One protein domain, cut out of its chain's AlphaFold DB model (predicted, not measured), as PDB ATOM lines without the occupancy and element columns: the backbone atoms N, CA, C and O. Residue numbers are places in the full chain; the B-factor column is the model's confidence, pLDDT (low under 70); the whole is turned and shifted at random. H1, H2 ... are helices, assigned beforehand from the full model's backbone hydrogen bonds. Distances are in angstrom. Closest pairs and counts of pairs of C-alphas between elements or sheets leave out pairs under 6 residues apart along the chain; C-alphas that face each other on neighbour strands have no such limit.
ATOM      1  N   LYS A  32     120.771 149.598 170.631       91.00
ATOM      2  CA  LYS A  32     120.334 148.204 170.483       91.00
ATOM      3  C   LYS A  32     121.518 147.253 170.288       91.00
ATOM      4  O   LYS A  32     121.610 146.247 170.984       91.00
ATOM      5  N   ALA A  33     122.428 147.565 169.363       89.50
ATOM      6  CA  ALA A  33     123.607 146.733 169.112       89.50
ATOM      7  C   ALA A  33     124.500 146.624 170.360       89.50
ATOM      8  O   ALA A  33     125.012 145.551 170.680       89.50
ATOM      9  N   ALA A  34     124.640 147.720 171.109       90.88
ATOM     10  CA  ALA A  34     125.392 147.731 172.352       90.88
ATOM     11  C   ALA A  34     124.713 146.927 173.465       90.88
ATOM     12  O   ALA A  34     125.402 146.262 174.230       90.88
ATOM     13  N   GLU A  35     123.385 146.954 173.572       91.19
ATOM     14  CA  GLU A  35     122.640 146.115 174.516       91.19
ATOM     15  C   GLU A  35     122.829 144.622 174.213       91.19
ATOM     16  O   GLU A  35     123.201 143.863 175.108       91.19
ATOM     17  N   GLU A  36     122.691 144.218 172.946       92.50
ATOM     18  CA  GLU A  36     122.938 142.839 172.502       92.50
ATOM     19  C   GLU A  36     124.374 142.390 172.831       92.50
ATOM     20  O   GLU A  36     124.587 141.309 173.387       92.50
ATOM     21  N   PHE A  37     125.371 143.237 172.567       93.44
ATOM     22  CA  PHE A  37     126.766 142.937 172.887       93.44
ATOM     23  C   PHE A  37     127.028 142.867 174.399       93.44
ATOM     24  O   PHE A  37     127.737 141.972 174.861       93.44
ATOM     25  N   ARG A  38     126.434 143.763 175.202       90.75
ATOM     26  CA  ARG A  38     126.542 143.710 176.671       90.75
ATOM     27  C   ARG A  38     125.922 142.434 177.227       90.75
ATOM     28  O   ARG A  38     126.492 141.841 178.138       90.75
ATOM     29  N   MET A  39     124.809 141.971 176.657       92.44
ATOM     30  CA  MET A  39     124.236 140.674 177.018       92.44
ATOM     31  C   MET A  39     125.197 139.524 176.700       92.44
ATOM     32  O   MET A  39     125.357 138.637 177.536       92.44
ATOM     33  N   LEU A  40     125.870 139.534 175.543       92.88
ATOM     34  CA  LEU A  40     126.894 138.529 175.218       92.88
ATOM     35  C   LEU A  40     128.057 138.566 176.217       92.88
ATOM     36  O   LEU A  40     128.485 137.521 176.701       92.88
ATOM     37  N   ARG A  41     128.525 139.766 176.573       93.25
ATOM     38  CA  ARG A  41     129.608 139.961 177.543       93.25
ATOM     39  C   ARG A  41     129.238 139.544 178.968       93.25
ATOM     40  O   ARG A  41     130.104 139.064 179.694       93.25
ATOM     41  N   ALA A  42     127.980 139.716 179.370       92.81
ATOM     42  CA  ALA A  42     127.490 139.320 180.691       92.81
ATOM     43  C   ALA A  42     127.403 137.794 180.862       92.81
ATOM     44  O   ALA A  42     127.539 137.291 181.974       92.81
ATOM     45  N   HIS A  43     127.195 137.057 179.766       94.00
ATOM     46  CA  HIS A  43     127.118 135.593 179.768       94.00
ATOM     47  C   HIS A  43     128.431 134.909 179.360       94.00
ATOM     48  O   HIS A  43     128.463 133.684 179.234       94.00
ATOM     49  N   SER A  44     129.510 135.663 179.132       95.38
ATOM     50  CA  SER A  44     130.810 135.098 178.781       95.38
ATOM     51  C   SER A  44     131.704 134.914 180.007       95.38
ATOM     52  O   SER A  44     131.723 135.724 180.933       95.38
ATOM     53  N   VAL A  45     132.477 133.830 179.988       94.88
ATOM     54  CA  VAL A  45     133.542 133.535 180.955       94.88
ATOM     55  C   VAL A  45     134.897 133.577 180.252       94.88
ATOM     56  O   VAL A  45     134.957 133.629 179.017       94.88
ATOM     57  N   GLU A  46     135.990 133.560 181.013       93.19
ATOM     58  CA  GLU A  46     137.329 133.477 180.424       93.19
ATOM     59  C   GLU A  46     137.471 132.206 179.567       93.19
ATOM     60  O   GLU A  46     136.975 131.146 179.963       93.19
ATOM     61  N   PRO A  47     138.123 132.285 178.390       93.31
ATOM     62  CA  PRO A  47     138.866 133.433 177.837       93.31
ATOM     63  C   PRO A  47     138.035 134.391 176.952       93.31
ATOM     64  O   PRO A  47     138.543 135.415 176.493       93.31
ATOM     65  N   LEU A  48     136.756 134.091 176.698       93.31
ATOM     66  CA  LEU A  48     135.900 134.892 175.812       93.31
ATOM     67  C   LEU A  48     135.575 136.275 176.397       93.31
ATOM     68  O   LEU A  48     135.459 137.240 175.647       93.31
ATOM     69  N   SER A  49     135.442 136.396 177.719       94.62
ATOM     70  CA  SER A  49     135.267 137.690 178.396       94.62
ATOM     71  C   SER A  49     136.370 138.683 178.021       94.62
ATOM     72  O   SER A  49     136.063 139.775 177.550       94.62
ATOM     73  N   THR A  50     137.635 138.264 178.114       94.38
ATOM     74  CA  THR A  50     138.798 139.083 177.752       94.38
ATOM     75  C   THR A  50     138.795 139.458 176.271       94.38
ATOM     76  O   THR A  50     139.089 140.601 175.928       94.38
ATOM     77  N   PHE A  51     138.420 138.534 175.379       95.25
ATOM     78  CA  PHE A  51     138.296 138.836 173.947       95.25
ATOM     79  C   PHE A  51     137.265 139.935 173.671       95.25
ATOM     80  O   PHE A  51     137.513 140.849 172.885       95.25
ATOM     81  N   LEU A  52     136.102 139.849 174.320       94.69
ATOM     82  CA  LEU A  52     135.052 140.854 174.188       94.69
ATOM     83  C   LEU A  52     135.487 142.200 174.787       94.69
ATOM     84  O   LEU A  52     135.178 143.236 174.202       94.69
ATOM     85  N   ASP A  53     136.258 142.201 175.877       93.31
ATOM     86  CA  ASP A  53     136.829 143.427 176.454       93.31
ATOM     87  C   ASP A  53     137.793 144.108 175.470       93.31
ATOM     88  O   ASP A  53     137.660 145.307 175.215       93.31
ATOM     89  N   PHE A  54     138.666 143.346 174.797       94.62
ATOM     90  CA  PHE A  54     139.531 143.886 173.739       94.62
ATOM     91  C   PHE A  54     138.749 144.564 172.609       94.62
ATOM     92  O   PHE A  54     139.222 145.563 172.068       94.62
ATOM     93  N   ILE A  55     137.559 144.064 172.260       94.19
ATOM     94  CA  ILE A  55     136.687 144.719 171.277       94.19
ATOM     95  C   ILE A  55     136.194 146.068 171.816       94.19
ATOM     96  O   ILE A  55     136.208 147.056 171.082       94.19
ATOM     97  N   THR A  56     135.784 146.134 173.088       92.50
ATOM     98  CA  THR A  56     135.307 147.386 173.708       92.50
ATOM     99  C   THR A  56     136.399 148.447 173.822       92.50
ATOM    100  O   THR A  56     136.108 149.629 173.638       92.50
ATOM    101  N   HIS A  57     137.655 148.036 174.032       92.75
ATOM    102  CA  HIS A  57     138.795 148.947 174.147       92.75
ATOM    103  C   HIS A  57     138.947 149.855 172.922       92.75
ATOM    104  O   HIS A  57     139.268 151.029 173.071       92.75
ATOM    105  N   GLU A  58     138.661 149.355 171.717       92.06
ATOM    106  CA  GLU A  58     138.711 150.172 170.502       92.06
ATOM    107  C   GLU A  58     137.729 151.356 170.564       92.06
ATOM    108  O   GLU A  58     138.099 152.484 170.249       92.06
ATOM    109  N   TYR A  59     136.499 151.114 171.027       91.25
ATOM    110  CA  TYR A  59     135.472 152.153 171.160       91.25
ATOM    111  C   TYR A  59     135.758 153.106 172.324       91.25
ATOM    112  O   TYR A  59     135.424 154.287 172.247       91.25
ATOM    113  N   MET A  60     136.369 152.607 173.403       89.88
ATOM    114  CA  MET A  60     136.799 153.440 174.527       89.88
ATOM    115  C   MET A  60     137.910 154.407 174.105       89.88
ATOM    116  O   MET A  60     137.854 155.578 174.470       89.88
ATOM    117  N   ILE A  61     138.878 153.960 173.293       90.00
ATOM    118  CA  ILE A  61     139.920 154.841 172.737       90.00
ATOM    119  C   ILE A  61     139.274 155.978 171.933       90.00
ATOM    120  O   ILE A  61     139.586 157.142 172.178       90.00
ATOM    121  N   ASP A  62     138.332 155.660 171.040       88.25
ATOM    122  CA  ASP A  62     137.619 156.663 170.233       88.25
ATOM    123  C   ASP A  62     136.851 157.670 171.101       88.25
ATOM    124  O   ASP A  62     136.817 158.868 170.803       88.25
ATOM    125  N   MET A  63     136.250 157.198 172.195       87.06
ATOM    126  CA  MET A  63     135.556 158.056 173.149       87.06
ATOM    127  C   MET A  63     136.527 159.006 173.863       87.06
ATOM    128  O   MET A  63     136.256 160.205 173.921       87.06
ATOM    129  N   ILE A  64     137.668 158.511 174.361       84.50
ATOM    130  CA  ILE A  64     138.662 159.343 175.065       84.50
ATOM    131  C   ILE A  64     139.219 160.402 174.115       84.50
ATOM    132  O   ILE A  64     139.257 161.580 174.463       84.50
ATOM    133  N   VAL A  65     139.569 160.014 172.887       84.00
ATOM    134  CA  VAL A  65     140.051 160.945 171.858       84.00
ATOM    135  C   VAL A  65     138.985 161.993 171.519       84.00
ATOM    136  O   VAL A  65     139.299 163.177 171.402       84.00
ATOM    137  N   SER A  66     137.708 161.603 171.433       83.00
ATOM    138  CA  SER A  66     136.599 162.542 171.202       83.00
ATOM    139  C   SER A  66     136.451 163.562 172.335       83.00
ATOM    140  O   SER A  66     136.235 164.744 172.068       83.00
ATOM    141  N   VAL A  67     136.611 163.133 173.591       79.56
ATOM    142  CA  VAL A  67     136.628 164.033 174.755       79.56
ATOM    143  C   VAL A  67     137.831 164.977 174.688       79.56
ATOM    144  O   VAL A  67     137.668 166.186 174.842       79.56
ATOM    145  N   MET A  68     139.022 164.470 174.362       78.38
ATOM    146  CA  MET A  68     140.226 165.294 174.200       78.38
ATOM    147  C   MET A  68     140.096 166.339 173.080       78.38
ATOM    148  O   MET A  68     140.586 167.458 173.221       78.38
ATOM    149  N   HIS A  69     139.380 166.024 171.997       79.19
ATOM    150  CA  HIS A  69     139.063 166.991 170.939       79.19
ATOM    151  C   HIS A  69     138.197 168.156 171.420       79.19
ATOM    152  O   HIS A  69     138.291 169.256 170.868       79.19
ATOM    153  N   VAL A  70     137.325 167.934 172.405       76.19
ATOM    154  CA  VAL A  70     136.578 169.024 173.043       76.19
ATOM    155  C   VAL A  70     137.536 169.878 173.867       76.19
ATOM    156  O   VAL A  70     137.546 171.093 173.695       76.19
ATOM    157  N   VAL A  71     138.405 169.252 174.666       72.94
ATOM    158  CA  VAL A  71     139.393 169.956 175.503       72.94
ATOM    159  C   VAL A  71     140.288 170.877 174.671       72.94
ATOM    160  O   VAL A  71     140.312 172.081 174.915       72.94
ATOM    161  N   GLN A  72     140.945 170.362 173.627       71.44
ATOM    162  CA  GLN A  72     141.838 171.177 172.788       71.44
ATOM    163  C   GLN A  72     141.106 172.333 172.085       71.44
ATOM    164  O   GLN A  72     141.660 173.414 171.889       71.44
ATOM    165  N   ARG A  73     139.840 172.135 171.698       73.94
ATOM    166  CA  ARG A  73     139.035 173.191 171.068       73.94
ATOM    167  C   ARG A  73     138.701 174.308 172.050       73.94
ATOM    168  O   ARG A  73     138.743 175.479 171.674       73.94
ATOM    169  N   VAL A  74     138.370 173.950 173.285       70.06
ATOM    170  CA  VAL A  74     138.110 174.904 174.365       70.06
ATOM    171  C   VAL A  74     139.373 175.713 174.657       70.06
ATOM    172  O   VAL A  74     139.302 176.937 174.720       70.06
ATOM    173  N   GLU A  75     140.539 175.065 174.727       67.50
ATOM    174  CA  GLU A  75     141.826 175.752 174.909       67.50
ATOM    175  C   GLU A  75     142.138 176.720 173.761       67.50
ATOM    176  O   GLU A  75     142.538 177.859 174.001       67.50
ATOM    177  N   ALA A  76     141.903 176.307 172.511       68.69
ATOM    178  CA  ALA A  76     142.174 177.137 171.337       68.69
ATOM    179  C   ALA A  76     141.210 178.328 171.184       68.69
ATOM    180  O   ALA A  76     141.596 179.376 170.667       68.69
ATOM    181  N   THR A  77     139.945 178.172 171.589       69.31
ATOM    182  CA  THR A  77     138.909 179.209 171.425       69.31
ATOM    183  C   THR A  77     138.752 180.106 172.651       69.31
ATOM    184  O   THR A  77     138.228 181.211 172.522       69.31
ATOM    185  N   GLY A  78     139.200 179.662 173.830       63.62
ATOM    186  CA  GLY A  78     139.068 180.388 175.095       63.62
ATOM    187  C   GLY A  78     137.624 180.531 175.586       63.62
ATOM    188  O   GLY A  78     137.379 181.249 176.557       63.62
ATOM    189  N   VAL A  79     136.662 179.878 174.927       65.50
ATOM    190  CA  VAL A  79     135.251 179.896 175.314       65.50
ATOM    191  C   VAL A  79     135.032 178.788 176.331       65.50
ATOM    192  O   VAL A  79     135.052 177.610 175.989       65.50
ATOM    193  N   THR A  80     134.843 179.174 177.591       63.47
ATOM    194  CA  THR A  80     134.642 178.233 178.700       63.47
ATOM    195  C   THR A  80     133.177 178.036 179.092       63.47
ATOM    196  O   THR A  80     132.863 177.264 180.001       63.47
ATOM    197  N   GLU A  81     132.257 178.706 178.401       61.84
ATOM    198  CA  GLU A  81     130.824 178.491 178.581       61.84
ATOM    199  C   GLU A  81     130.434 177.104 178.044       61.84
ATOM    200  O   GLU A  81     130.873 176.697 176.973       61.84
ATOM    201  N   HIS A  82     129.616 176.365 178.799       65.50
ATOM    202  CA  HIS A  82     129.079 175.047 178.420       65.50
ATOM    203  C   HIS A  82     130.093 173.902 178.215       65.50
ATOM    204  O   HIS A  82     129.698 172.847 177.729       65.50
ATOM    205  N   ILE A  83     131.353 174.018 178.666       68.06
ATOM    206  CA  ILE A  83     132.363 172.939 178.538       68.06
ATOM    207  C   ILE A  83     131.831 171.580 179.015       68.06
ATOM    208  O   ILE A  83     131.971 170.578 178.320       68.06
ATOM    209  N   VAL A  84     131.210 171.532 180.198       67.62
ATOM    210  CA  VAL A  84     130.682 170.281 180.774       67.62
ATOM    211  C   VAL A  84     129.595 169.682 179.879       67.62
ATOM    212  O   VAL A  84     129.532 168.467 179.698       67.62
ATOM    213  N   GLU A  85     128.761 170.529 179.274       71.62
ATOM    214  CA  GLU A  85     127.730 170.101 178.329       71.62
ATOM    215  C   GLU A  85     128.337 169.638 177.000       71.62
ATOM    216  O   GLU A  85     127.850 168.667 176.430       71.62
ATOM    217  N   GLU A  86     129.417 170.264 176.523       72.12
ATOM    218  CA  GLU A  86     130.130 169.836 175.316       72.12
ATOM    219  C   GLU A  86     130.866 168.509 175.510       72.12
ATOM    220  O   GLU A  86     130.765 167.628 174.656       72.12
ATOM    221  N   VAL A  87     131.557 168.329 176.639       72.81
ATOM    222  CA  VAL A  87     132.220 167.066 176.992       72.81
ATOM    223  C   VAL A  87     131.184 165.959 177.124       72.81
ATOM    224  O   VAL A  87     131.351 164.879 176.557       72.81
ATOM    225  N   ARG A  88     130.068 166.241 177.804       74.44
ATOM    226  CA  ARG A  88     128.952 165.304 177.896       74.44
ATOM    227  C   ARG A  88     128.358 165.000 176.525       74.44
ATOM    228  O   ARG A  88     128.105 163.843 176.232       74.44
ATOM    229  N   SER A  89     128.155 166.004 175.679       77.50
ATOM    230  CA  SER A  89     127.637 165.822 174.322       77.50
ATOM    231  C   SER A  89     128.578 164.967 173.473       77.50
ATOM    232  O   SER A  89     128.117 164.097 172.741       77.50
ATOM    233  N   ALA A  90     129.896 165.143 173.608       76.62
ATOM    234  CA  ALA A  90     130.888 164.309 172.936       76.62
ATOM    235  C   ALA A  90     130.879 162.862 173.451       76.62
ATOM    236  O   ALA A  90     130.931 161.940 172.641       76.62
ATOM    237  N   ALA A  91     130.749 162.656 174.764       74.88
ATOM    238  CA  ALA A  91     130.604 161.326 175.355       74.88
ATOM    239  C   ALA A  91     129.274 160.653 174.953       74.88
ATOM    240  O   ALA A  91     129.267 159.486 174.573       74.88
ATOM    241  N   ASP A  92     128.165 161.400 174.949       74.94
ATOM    242  CA  ASP A  92     126.838 160.943 174.515       74.94
ATOM    243  C   ASP A  92     126.797 160.664 172.994       74.94
ATOM    244  O   ASP A  92     126.015 159.829 172.531       74.94
ATOM    245  N   ALA A  93     127.625 161.357 172.204       76.94
ATOM    246  CA  ALA A  93     127.786 161.134 170.766       76.94
ATOM    247  C   ALA A  93     128.753 159.988 170.430       76.94
ATOM    248  O   ALA A  93     128.736 159.492 169.296       76.94
ATOM    249  N   ALA A  94     129.597 159.578 171.380       81.88
ATOM    250  CA  ALA A  94     130.510 158.456 171.218       81.88
ATOM    251  C   ALA A  94     129.752 157.120 171.149       81.88
ATOM    252  O   ALA A  94     128.563 157.012 171.459       81.88
ATOM    253  N   HIS A  95     130.445 156.070 170.701       84.12
ATOM    254  CA  HIS A  95     129.812 154.769 170.535       84.12
ATOM    255  C   HIS A  95     129.384 154.186 171.897       84.12
ATOM    256  O   HIS A  95     130.217 154.110 172.801       84.12
ATOM    257  N   PRO A  96     128.150 153.665 172.058       84.75
ATOM    258  CA  PRO A  96     127.669 153.187 173.356       84.75
ATOM    259  C   PRO A  96     128.473 152.015 173.950       84.75
ATOM    260  O   PRO A  96     128.402 151.781 175.156       84.75
ATOM    261  N   LEU A  97     129.237 151.272 173.138       85.50
ATOM    262  CA  LEU A  97     130.158 150.228 173.626       85.50
ATOM    263  C   LEU A  97     131.399 150.779 174.336       85.50
ATOM    264  O   LEU A  97     131.995 150.058 175.124       85.50
ATOM    265  N   GLY A  98     131.781 152.027 174.057       79.25
ATOM    266  CA  GLY A  98     132.880 152.721 174.729       79.25
ATOM    267  C   GLY A  98     132.424 153.561 175.920       79.25
ATOM    268  O   GLY A  98     133.209 154.353 176.429       79.25
ATOM    269  N   ARG A  99     131.153 153.438 176.329       77.12
ATOM    270  CA  ARG A  99     130.564 154.238 177.404       77.12
ATOM    271  C   ARG A  99     131.250 153.937 178.738       77.12
ATOM    272  O   ARG A  99     131.493 152.775 179.062       77.12
ATOM    273  N   LEU A 100     131.538 154.997 179.484       70.31
ATOM    274  CA  LEU A 100     132.221 154.932 180.770       70.31
ATOM    275  C   LEU A 100     131.317 154.357 181.863       70.31
ATOM    276  O   LEU A 100     130.090 154.327 181.732       70.31
ATOM    277  N   ASP A 101     131.936 153.908 182.954       69.81
ATOM    278  CA  ASP A 101     131.202 153.521 184.157       69.81
ATOM    279  C   ASP A 101     130.400 154.730 184.685       69.81
ATOM    280  O   ASP A 101     130.905 155.860 184.651       69.81
ATOM    281  N   PRO A 102     129.166 154.533 185.183       67.81
ATOM    282  CA  PRO A 102     128.407 155.564 185.885       67.81
ATOM    283  C   PRO A 102     129.212 156.389 186.904       67.81
ATOM    284  O   PRO A 102     128.958 157.586 187.040       67.81
ATOM    285  N   THR A 103     130.189 155.800 187.604       68.75
ATOM    286  CA  THR A 103     131.074 156.537 188.527       68.75
ATOM    287  C   THR A 103     131.915 157.579 187.789       68.75
ATOM    288  O   THR A 103     131.918 158.759 188.144       68.75
ATOM    289  N   THR A 104     132.563 157.171 186.704       67.12
ATOM    290  CA  THR A 104     133.376 158.027 185.846       67.12
ATOM    291  C   THR A 104     132.523 159.078 185.122       67.12
ATOM    292  O   THR A 104     132.939 160.227 184.990       67.12
ATOM    293  N   GLU A 105     131.291 158.742 184.721       67.12
ATOM    294  CA  GLU A 105     130.338 159.714 184.160       67.12
ATOM    295  C   GLU A 105     129.964 160.804 185.172       67.12
ATOM    296  O   GLU A 105     129.891 161.984 184.822       67.12
ATOM    297  N   THR A 106     129.767 160.441 186.444       66.06
ATOM    298  CA  THR A 106     129.519 161.438 187.496       66.06
ATOM    299  C   THR A 106     130.745 162.297 187.799       66.06
ATOM    300  O   THR A 106     130.584 163.480 188.092       66.06
ATOM    301  N   ALA A 107     131.957 161.747 187.665       65.69
ATOM    302  CA  ALA A 107     133.194 162.513 187.788       65.69
ATOM    303  C   ALA A 107     133.324 163.568 186.673       65.69
ATOM    304  O   ALA A 107     133.649 164.717 186.962       65.69
ATOM    305  N   ILE A 108     132.969 163.220 185.428       64.06
ATOM    306  CA  ILE A 108     132.871 164.179 184.312       64.06
ATOM    307  C   ILE A 108     131.812 165.258 184.598       64.06
ATOM    308  O   ILE A 108     132.017 166.431 184.296       64.06
ATOM    309  N   ALA A 109     130.671 164.882 185.184       59.78
ATOM    310  CA  ALA A 109     129.567 165.808 185.448       59.78
ATOM    311  C   ALA A 109     129.829 166.786 186.610       59.78
ATOM    312  O   ALA A 109     129.249 167.869 186.638       59.78
ATOM    313  N   GLY A 110     130.677 166.416 187.575       60.22
ATOM    314  CA  GLY A 110     131.029 167.248 188.733       60.22
ATOM    315  C   GLY A 110     132.104 168.301 188.457       60.22
ATOM    316  O   GLY A 110     132.571 168.962 189.383       60.22
ATOM    317  N   PHE A 111     132.528 168.423 187.205       61.66
ATOM    318  CA  PHE A 111     133.776 169.057 186.839       61.66
ATOM    319  C   PHE A 111     133.619 170.556 186.516       61.66
ATOM    320  O   PHE A 111     132.620 170.975 185.933       61.66
ATOM    321  N   SER A 112     134.584 171.382 186.932       53.66
ATOM    322  CA  SER A 112     134.532 172.851 186.833       53.66
ATOM    323  C   SER A 112     135.269 173.376 185.592       53.66
ATOM    324  O   SER A 112     136.198 172.757 185.089       53.66
ATOM    325  N   ALA A 113     134.829 174.531 185.087       57.22
ATOM    326  CA  ALA A 113     135.115 175.102 183.766       57.22
ATOM    327  C   ALA A 113     136.534 175.694 183.562       57.22
ATOM    328  O   ALA A 113     136.668 176.721 182.893       57.22
ATOM    329  N   SER A 114     137.591 175.106 184.135       60.06
ATOM    330  CA  SER A 114     138.973 175.559 183.898       60.06
ATOM    331  C   SER A 114     139.775 174.576 183.032       60.06
ATOM    332  O   SER A 114     139.570 173.365 183.081       60.06
ATOM    333  N   ALA A 115     140.702 175.100 182.222       55.72
ATOM    334  CA  ALA A 115     141.558 174.292 181.343       55.72
ATOM    335  C   ALA A 115     142.495 173.354 182.126       55.72
ATOM    336  O   ALA A 115     142.706 172.216 181.718       55.72
ATOM    337  N   SER A 116     142.994 173.802 183.286       62.50
ATOM    338  CA  SER A 116     143.798 172.964 184.188       62.50
ATOM    339  C   SER A 116     143.000 171.765 184.677       62.50
ATOM    340  O   SER A 116     143.507 170.646 184.668       62.50
ATOM    341  N   ASP A 117     141.741 172.000 185.049       64.69
ATOM    342  CA  ASP A 117     140.881 170.922 185.490       64.69
ATOM    343  C   ASP A 117     140.710 169.930 184.310       64.69
ATOM    344  O   ASP A 117     140.795 168.723 184.494       64.69
ATOM    345  N   LEU A 118     140.463 170.373 183.069       62.72
ATOM    346  CA  LEU A 118     140.176 169.449 181.951       62.72
ATOM    347  C   LEU A 118     141.296 168.432 181.682       62.72
ATOM    348  O   LEU A 118     141.027 167.299 181.276       62.72
ATOM    349  N   VAL A 119     142.547 168.807 181.941       66.69
ATOM    350  CA  VAL A 119     143.673 167.873 181.879       66.69
ATOM    351  C   VAL A 119     143.598 166.849 183.014       66.69
ATOM    352  O   VAL A 119     143.820 165.660 182.781       66.69
ATOM    353  N   ASP A 120     143.239 167.275 184.226       72.81
ATOM    354  CA  ASP A 120     142.988 166.368 185.351       72.81
ATOM    355  C   ASP A 120     141.820 165.417 185.076       72.81
ATOM    356  O   ASP A 120     141.876 164.252 185.474       72.81
ATOM    357  N   LEU A 121     140.811 165.857 184.317       72.44
ATOM    358  CA  LEU A 121     139.741 164.982 183.850       72.44
ATOM    359  C   LEU A 121     140.289 163.887 182.936       72.44
ATOM    360  O   LEU A 121     140.039 162.712 183.188       72.44
ATOM    361  N   VAL A 122     141.057 164.243 181.901       70.44
ATOM    362  CA  VAL A 122     141.659 163.249 180.996       70.44
ATOM    363  C   VAL A 122     142.545 162.284 181.784       70.44
ATOM    364  O   VAL A 122     142.441 161.079 181.589       70.44
ATOM    365  N   ARG A 123     143.341 162.769 182.744       75.56
ATOM    366  CA  ARG A 123     144.132 161.901 183.632       75.56
ATOM    367  C   ARG A 123     143.255 160.953 184.440       75.56
ATOM    368  O   ARG A 123     143.536 159.760 184.469       75.56
ATOM    369  N   SER A 124     142.190 161.455 185.059       80.00
ATOM    370  CA  SER A 124     141.249 160.622 185.809       80.00
ATOM    371  C   SER A 124     140.615 159.562 184.909       80.00
ATOM    372  O   SER A 124     140.520 158.410 185.317       80.00
ATOM    373  N   LEU A 125     140.242 159.908 183.674       77.69
ATOM    374  CA  LEU A 125     139.718 158.948 182.700       77.69
ATOM    375  C   LEU A 125     140.753 157.884 182.333       77.69
ATOM    376  O   LEU A 125     140.409 156.709 182.239       77.69
ATOM    377  N   LEU A 126     142.018 158.265 182.152       79.69
ATOM    378  CA  LEU A 126     143.094 157.316 181.873       79.69
ATOM    379  C   LEU A 126     143.375 156.390 183.066       79.69
ATOM    380  O   LEU A 126     143.716 155.236 182.851       79.69
ATOM    381  N   VAL A 127     143.198 156.844 184.307       82.38
ATOM    382  CA  VAL A 127     143.380 155.993 185.497       82.38
ATOM    383  C   VAL A 127     142.211 155.023 185.689       82.38
ATOM    384  O   VAL A 127     142.428 153.856 186.001       82.38
ATOM    385  N   GLU A 128     140.978 155.486 185.486       81.31
ATOM    386  CA  GLU A 128     139.763 154.695 185.739       81.31
ATOM    387  C   GLU A 128     139.422 153.718 184.599       81.31
ATOM    388  O   GLU A 128     138.626 152.797 184.787       81.31
ATOM    389  N   THR A 129     139.997 153.892 183.402       84.88
ATOM    390  CA  THR A 129     139.681 153.051 182.235       84.88
ATOM    391  C   THR A 129     140.782 152.033 181.921       84.88
ATOM    392  O   THR A 129     141.971 152.351 181.973       84.88
ATOM    393  N   PRO A 130     140.427 150.807 181.483       86.25
ATOM    394  CA  PRO A 130     141.414 149.774 181.148       86.25
ATOM    395  C   PRO A 130     142.284 150.139 179.934       86.25
ATOM    396  O   PRO A 130     143.361 149.574 179.746       86.25
ATOM    397  N   VAL A 131     141.842 151.098 179.112       87.12
ATOM    398  CA  VAL A 131     142.599 151.600 177.958       87.12
ATOM    399  C   VAL A 131     143.711 152.576 178.340       87.12
ATOM    400  O   VAL A 131     144.588 152.825 177.514       87.12
ATOM    401  N   GLY A 132     143.730 153.078 179.580       84.69
ATOM    402  CA  GLY A 132     144.768 153.978 180.085       84.69
ATOM    403  C   GLY A 132     146.186 153.450 179.914       84.69
ATOM    404  O   GLY A 132     147.087 154.203 179.557       84.69
ATOM    405  N   VAL A 133     146.359 152.131 180.040       87.50
ATOM    406  CA  VAL A 133     147.647 151.440 179.858       87.50
ATOM    407  C   VAL A 133     148.231 151.674 178.458       87.50
ATOM    408  O   VAL A 133     149.448 151.732 178.292       87.50
ATOM    409  N   TYR A 134     147.384 151.821 177.432       88.38
ATOM    410  CA  TYR A 134     147.838 152.087 176.065       88.38
ATOM    411  C   TYR A 134     148.336 153.527 175.903       88.38
ATOM    412  O   TYR A 134     149.347 153.760 175.244       88.38
ATOM    413  N   PHE A 135     147.648 154.482 176.531       83.25
ATOM    414  CA  PHE A 135     148.043 155.889 176.523       83.25
ATOM    415  C   PHE A 135     149.307 156.122 177.345       83.25
ATOM    416  O   PHE A 135     150.184 156.851 176.901       83.25
ATOM    417  N   GLU A 136     149.439 155.474 178.502       81.69
ATOM    418  CA  GLU A 136     150.655 155.518 179.314       81.69
ATOM    419  C   GLU A 136     151.865 155.018 178.521       81.69
ATOM    420  O   GLU A 136     152.881 155.705 178.446       81.69
ATOM    421  N   GLU A 137     151.752 153.862 177.861       83.19
ATOM    422  CA  GLU A 137     152.849 153.325 177.055       83.19
ATOM    423  C   GLU A 137     153.213 154.253 175.881       83.19
ATOM    424  O   GLU A 137     154.390 154.390 175.538       83.19
ATOM    425  N   PHE A 138     152.228 154.915 175.268       80.44
ATOM    426  CA  PHE A 138     152.494 155.932 174.254       80.44
ATOM    427  C   PHE A 138     153.207 157.155 174.843       80.44
ATOM    428  O   PHE A 138     154.234 157.579 174.313       80.44
ATOM    429  N   LEU A 139     152.704 157.694 175.952       75.62
ATOM    430  CA  LEU A 139     153.268 158.872 176.606       75.62
ATOM    431  C   LEU A 139     154.701 158.621 177.076       75.62
ATOM    432  O   LEU A 139     155.549 159.475 176.856       75.62
ATOM    433  N   LEU A 140     155.011 157.438 177.610       75.44
ATOM    434  CA  LEU A 140     156.376 157.038 177.980       75.44
ATOM    435  C   LEU A 140     157.340 156.949 176.786       75.44
ATOM    436  O   LEU A 140     158.553 157.029 176.972       75.44
ATOM    437  N   LYS A 141     156.828 156.747 175.564       71.12
ATOM    438  CA  LYS A 141     157.637 156.724 174.332       71.12
ATOM    439  C   LYS A 141     157.895 158.125 173.770       71.12
ATOM    440  O   LYS A 141     158.875 158.298 173.054       71.12
ATOM    441  N   VAL A 142     157.021 159.091 174.059       66.88
ATOM    442  CA  VAL A 142     157.108 160.472 173.547       66.88
ATOM    443  C   VAL A 142     157.765 161.415 174.557       66.88
ATOM    444  O   VAL A 142     158.517 162.305 174.169       66.88
ATOM    445  N   LEU A 143     157.499 161.222 175.847       63.31
ATOM    446  CA  LEU A 143     158.021 162.040 176.935       63.31
ATOM    447  C   LEU A 143     159.291 161.440 177.531       63.31
ATOM    448  O   LEU A 143     159.439 160.224 177.646       63.31
ATOM    449  N   SER A 144     160.188 162.312 177.991       60.50
ATOM    450  CA  SER A 144     161.279 161.883 178.860       60.50
ATOM    451  C   SER A 144     160.708 161.354 180.193       60.50
ATOM    452  O   SER A 144     159.657 161.825 180.641       60.50
ATOM    453  N   PRO A 145     161.382 160.414 180.883       59.50
ATOM    454  CA  PRO A 145     160.922 159.919 182.186       59.50
ATOM    455  C   PRO A 145     160.748 161.030 183.237       59.50
ATOM    456  O   PRO A 145     159.933 160.909 184.149       59.50
ATOM    457  N   GLU A 146     161.508 162.120 183.100       58.31
ATOM    458  CA  GLU A 146     161.464 163.290 183.981       58.31
ATOM    459  C   GLU A 146     160.232 164.169 183.719       58.31
ATOM    460  O   GLU A 146     159.657 164.716 184.662       58.31
ATOM    461  N   ASP A 147     159.803 164.273 182.459       60.06
ATOM    462  CA  ASP A 147     158.624 165.045 182.054       60.06
ATOM    463  C   ASP A 147     157.326 164.253 182.226       60.06
ATOM    464  O   ASP A 147     156.295 164.839 182.542       60.06
ATOM    465  N   PHE A 148     157.375 162.921 182.116       55.25
ATOM    466  CA  PHE A 148     156.234 162.050 182.413       55.25
ATOM    467  C   PHE A 148     155.831 162.106 183.897       55.25
ATOM    468  O   PHE A 148     154.648 162.111 184.228       55.25
ATOM    469  N   GLY A 149     156.811 162.198 184.806       55.84
ATOM    470  CA  GLY A 149     156.561 162.334 186.246       55.84
ATOM    471  C   GLY A 149     156.055 163.719 186.674       55.84
ATOM    472  O   GLY A 149     155.588 163.877 187.804       55.84
ATOM    473  N   ARG A 150     156.140 164.729 185.797       60.44
ATOM    474  CA  ARG A 150     155.590 166.068 186.040       60.44
ATOM    475  C   ARG A 150     154.184 166.159 185.460       60.44
ATOM    476  O   ARG A 150     153.976 165.893 184.281       60.44
ATOM    477  N   ALA A 151     153.234 166.634 186.266       56.72
ATOM    478  CA  ALA A 151     151.878 166.909 185.796       56.72
ATOM    479  C   ALA A 151     151.905 167.815 184.547       56.72
ATOM    480  O   ALA A 151     151.327 167.467 183.517       56.72
ATOM    481  N   ASP A 152     152.669 168.905 184.581       59.19
ATOM    482  CA  ASP A 152     152.769 169.847 183.459       59.19
ATOM    483  C   ASP A 152     153.291 169.199 182.163       59.19
ATOM    484  O   ASP A 152     152.809 169.529 181.085       59.19
ATOM    485  N   GLY A 153     154.210 168.228 182.244       58.34
ATOM    486  CA  GLY A 153     154.783 167.569 181.062       58.34
ATOM    487  C   GLY A 153     153.774 166.694 180.314       58.34
ATOM    488  O   GLY A 153     153.698 166.741 179.087       58.34
ATOM    489  N   VAL A 154     152.926 165.963 181.042       59.84
ATOM    490  CA  VAL A 154     151.840 165.166 180.442       59.84
ATOM    491  C   VAL A 154     150.763 166.063 179.826       59.84
ATOM    492  O   VAL A 154     150.257 165.754 178.750       59.84
ATOM    493  N   ALA A 155     150.436 167.186 180.474       60.59
ATOM    494  CA  ALA A 155     149.475 168.156 179.943       60.59
ATOM    495  C   ALA A 155     149.942 168.720 178.595       60.59
ATOM    496  O   ALA A 155     149.197 168.713 177.619       60.59
ATOM    497  N   VAL A 156     151.203 169.155 178.555       62.09
ATOM    498  CA  VAL A 156     151.841 169.735 177.373       62.09
ATOM    499  C   VAL A 156     151.954 168.705 176.251       62.09
ATOM    500  O   VAL A 156     151.600 169.001 175.118       62.09
ATOM    501  N   ALA A 157     152.341 167.460 176.535       62.78
ATOM    502  CA  ALA A 157     152.407 166.432 175.492       62.78
ATOM    503  C   ALA A 157     151.040 166.104 174.874       62.78
ATOM    504  O   ALA A 157     150.950 165.843 173.674       62.78
ATOM    505  N   LEU A 158     149.975 166.112 175.678       63.62
ATOM    506  CA  LEU A 158     148.616 165.861 175.195       63.62
ATOM    507  C   LEU A 158     148.038 167.059 174.418       63.62
ATOM    508  O   LEU A 158     147.167 166.856 173.570       63.62
ATOM    509  N   SER A 159     148.503 168.286 174.674       62.22
ATOM    510  CA  SER A 159     148.061 169.492 173.958       62.22
ATOM    511  C   SER A 159     148.905 169.815 172.717       62.22
ATOM    512  O   SER A 159     148.365 170.301 171.726       62.22
ATOM    513  N   GLU A 160     150.203 169.507 172.723       65.00
ATOM    514  CA  GLU A 160     151.121 169.802 171.614       65.00
ATOM    515  C   GLU A 160     151.027 168.802 170.454       65.00
ATOM    516  O   GLU A 160     151.385 169.135 169.320       65.00
ATOM    517  N   GLN A 161     150.555 167.578 170.704       66.38
ATOM    518  CA  GLN A 161     150.450 166.553 169.668       66.38
ATOM    519  C   GLN A 161     149.104 166.618 168.929       66.38
ATOM    520  O   GLN A 161     148.048 166.780 169.552       66.38
ATOM    521  N   PRO A 162     149.096 166.428 167.597       69.19
ATOM    522  CA  PRO A 162     147.849 166.319 166.857       69.19
ATOM    523  C   PRO A 162     147.075 165.073 167.312       69.19
ATOM    524  O   PRO A 162     147.591 163.958 167.282       69.19
TER     525      PRO A 162
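This is residues 32 to 162 of the 395 residues of the protein "Hypothetical protein" of Cafeteria roenbergensis (UniProt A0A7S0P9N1). The long helix H2 is the spine of the domain, and its later part joins H3, H4 and H5 in a small ring of four helices running back and forth. H1 makes a corner at the beginning of H2, while H6, H7 and H8 form an arch on another side, from the end of H5 back towards H2 and H5. The printed part has 131 residues with eight named helices, H1 to H8 in order, and no named strand; its class is all helix. It is compact, with a radius of gyration of the C-alphas of 15.8 A and spans of 45 by 35 by 23 A.

H1, residues 32 to 42, begins at C-alpha 32 (120.334, 148.204, 170.483). H2, residues 48 to 77, measures 44.6 A and has a kink of 28 degrees near residue 56. H3 is residues 83 to 93, H4 102 to 109, H5 115 to 128, 20.2 A long, H6 132 to 142 and H7 145 to 148. H8, residues 151 to 160, ends at C-alpha 160 (151.121, 169.802, 171.614).

H1 is close to H2 but not clearly touching, with closest C-alphas Arg 41 and Ser 49 at 6.2 A. H2 and H3 form a helical hairpin, closest at C-alphas Val 67 and Val 87, 5.8 A. H2, with residues 64 to 75 alone, touches H5 at a shallow tilt of 3 degrees, opposite ways; C-alphas Val 71 and Leu 118 are closest at 6.5 A. Every O i to N i+4 pair is within hydrogen-bond range in H1, H3, H4, H5, H6 and H8, and 24 of 26 in H2; H7 is too short for one.

The printed part has no cut and no long link. Residues 75 to 84, 101 to 119 and 142 to 162 have pLDDT under 70.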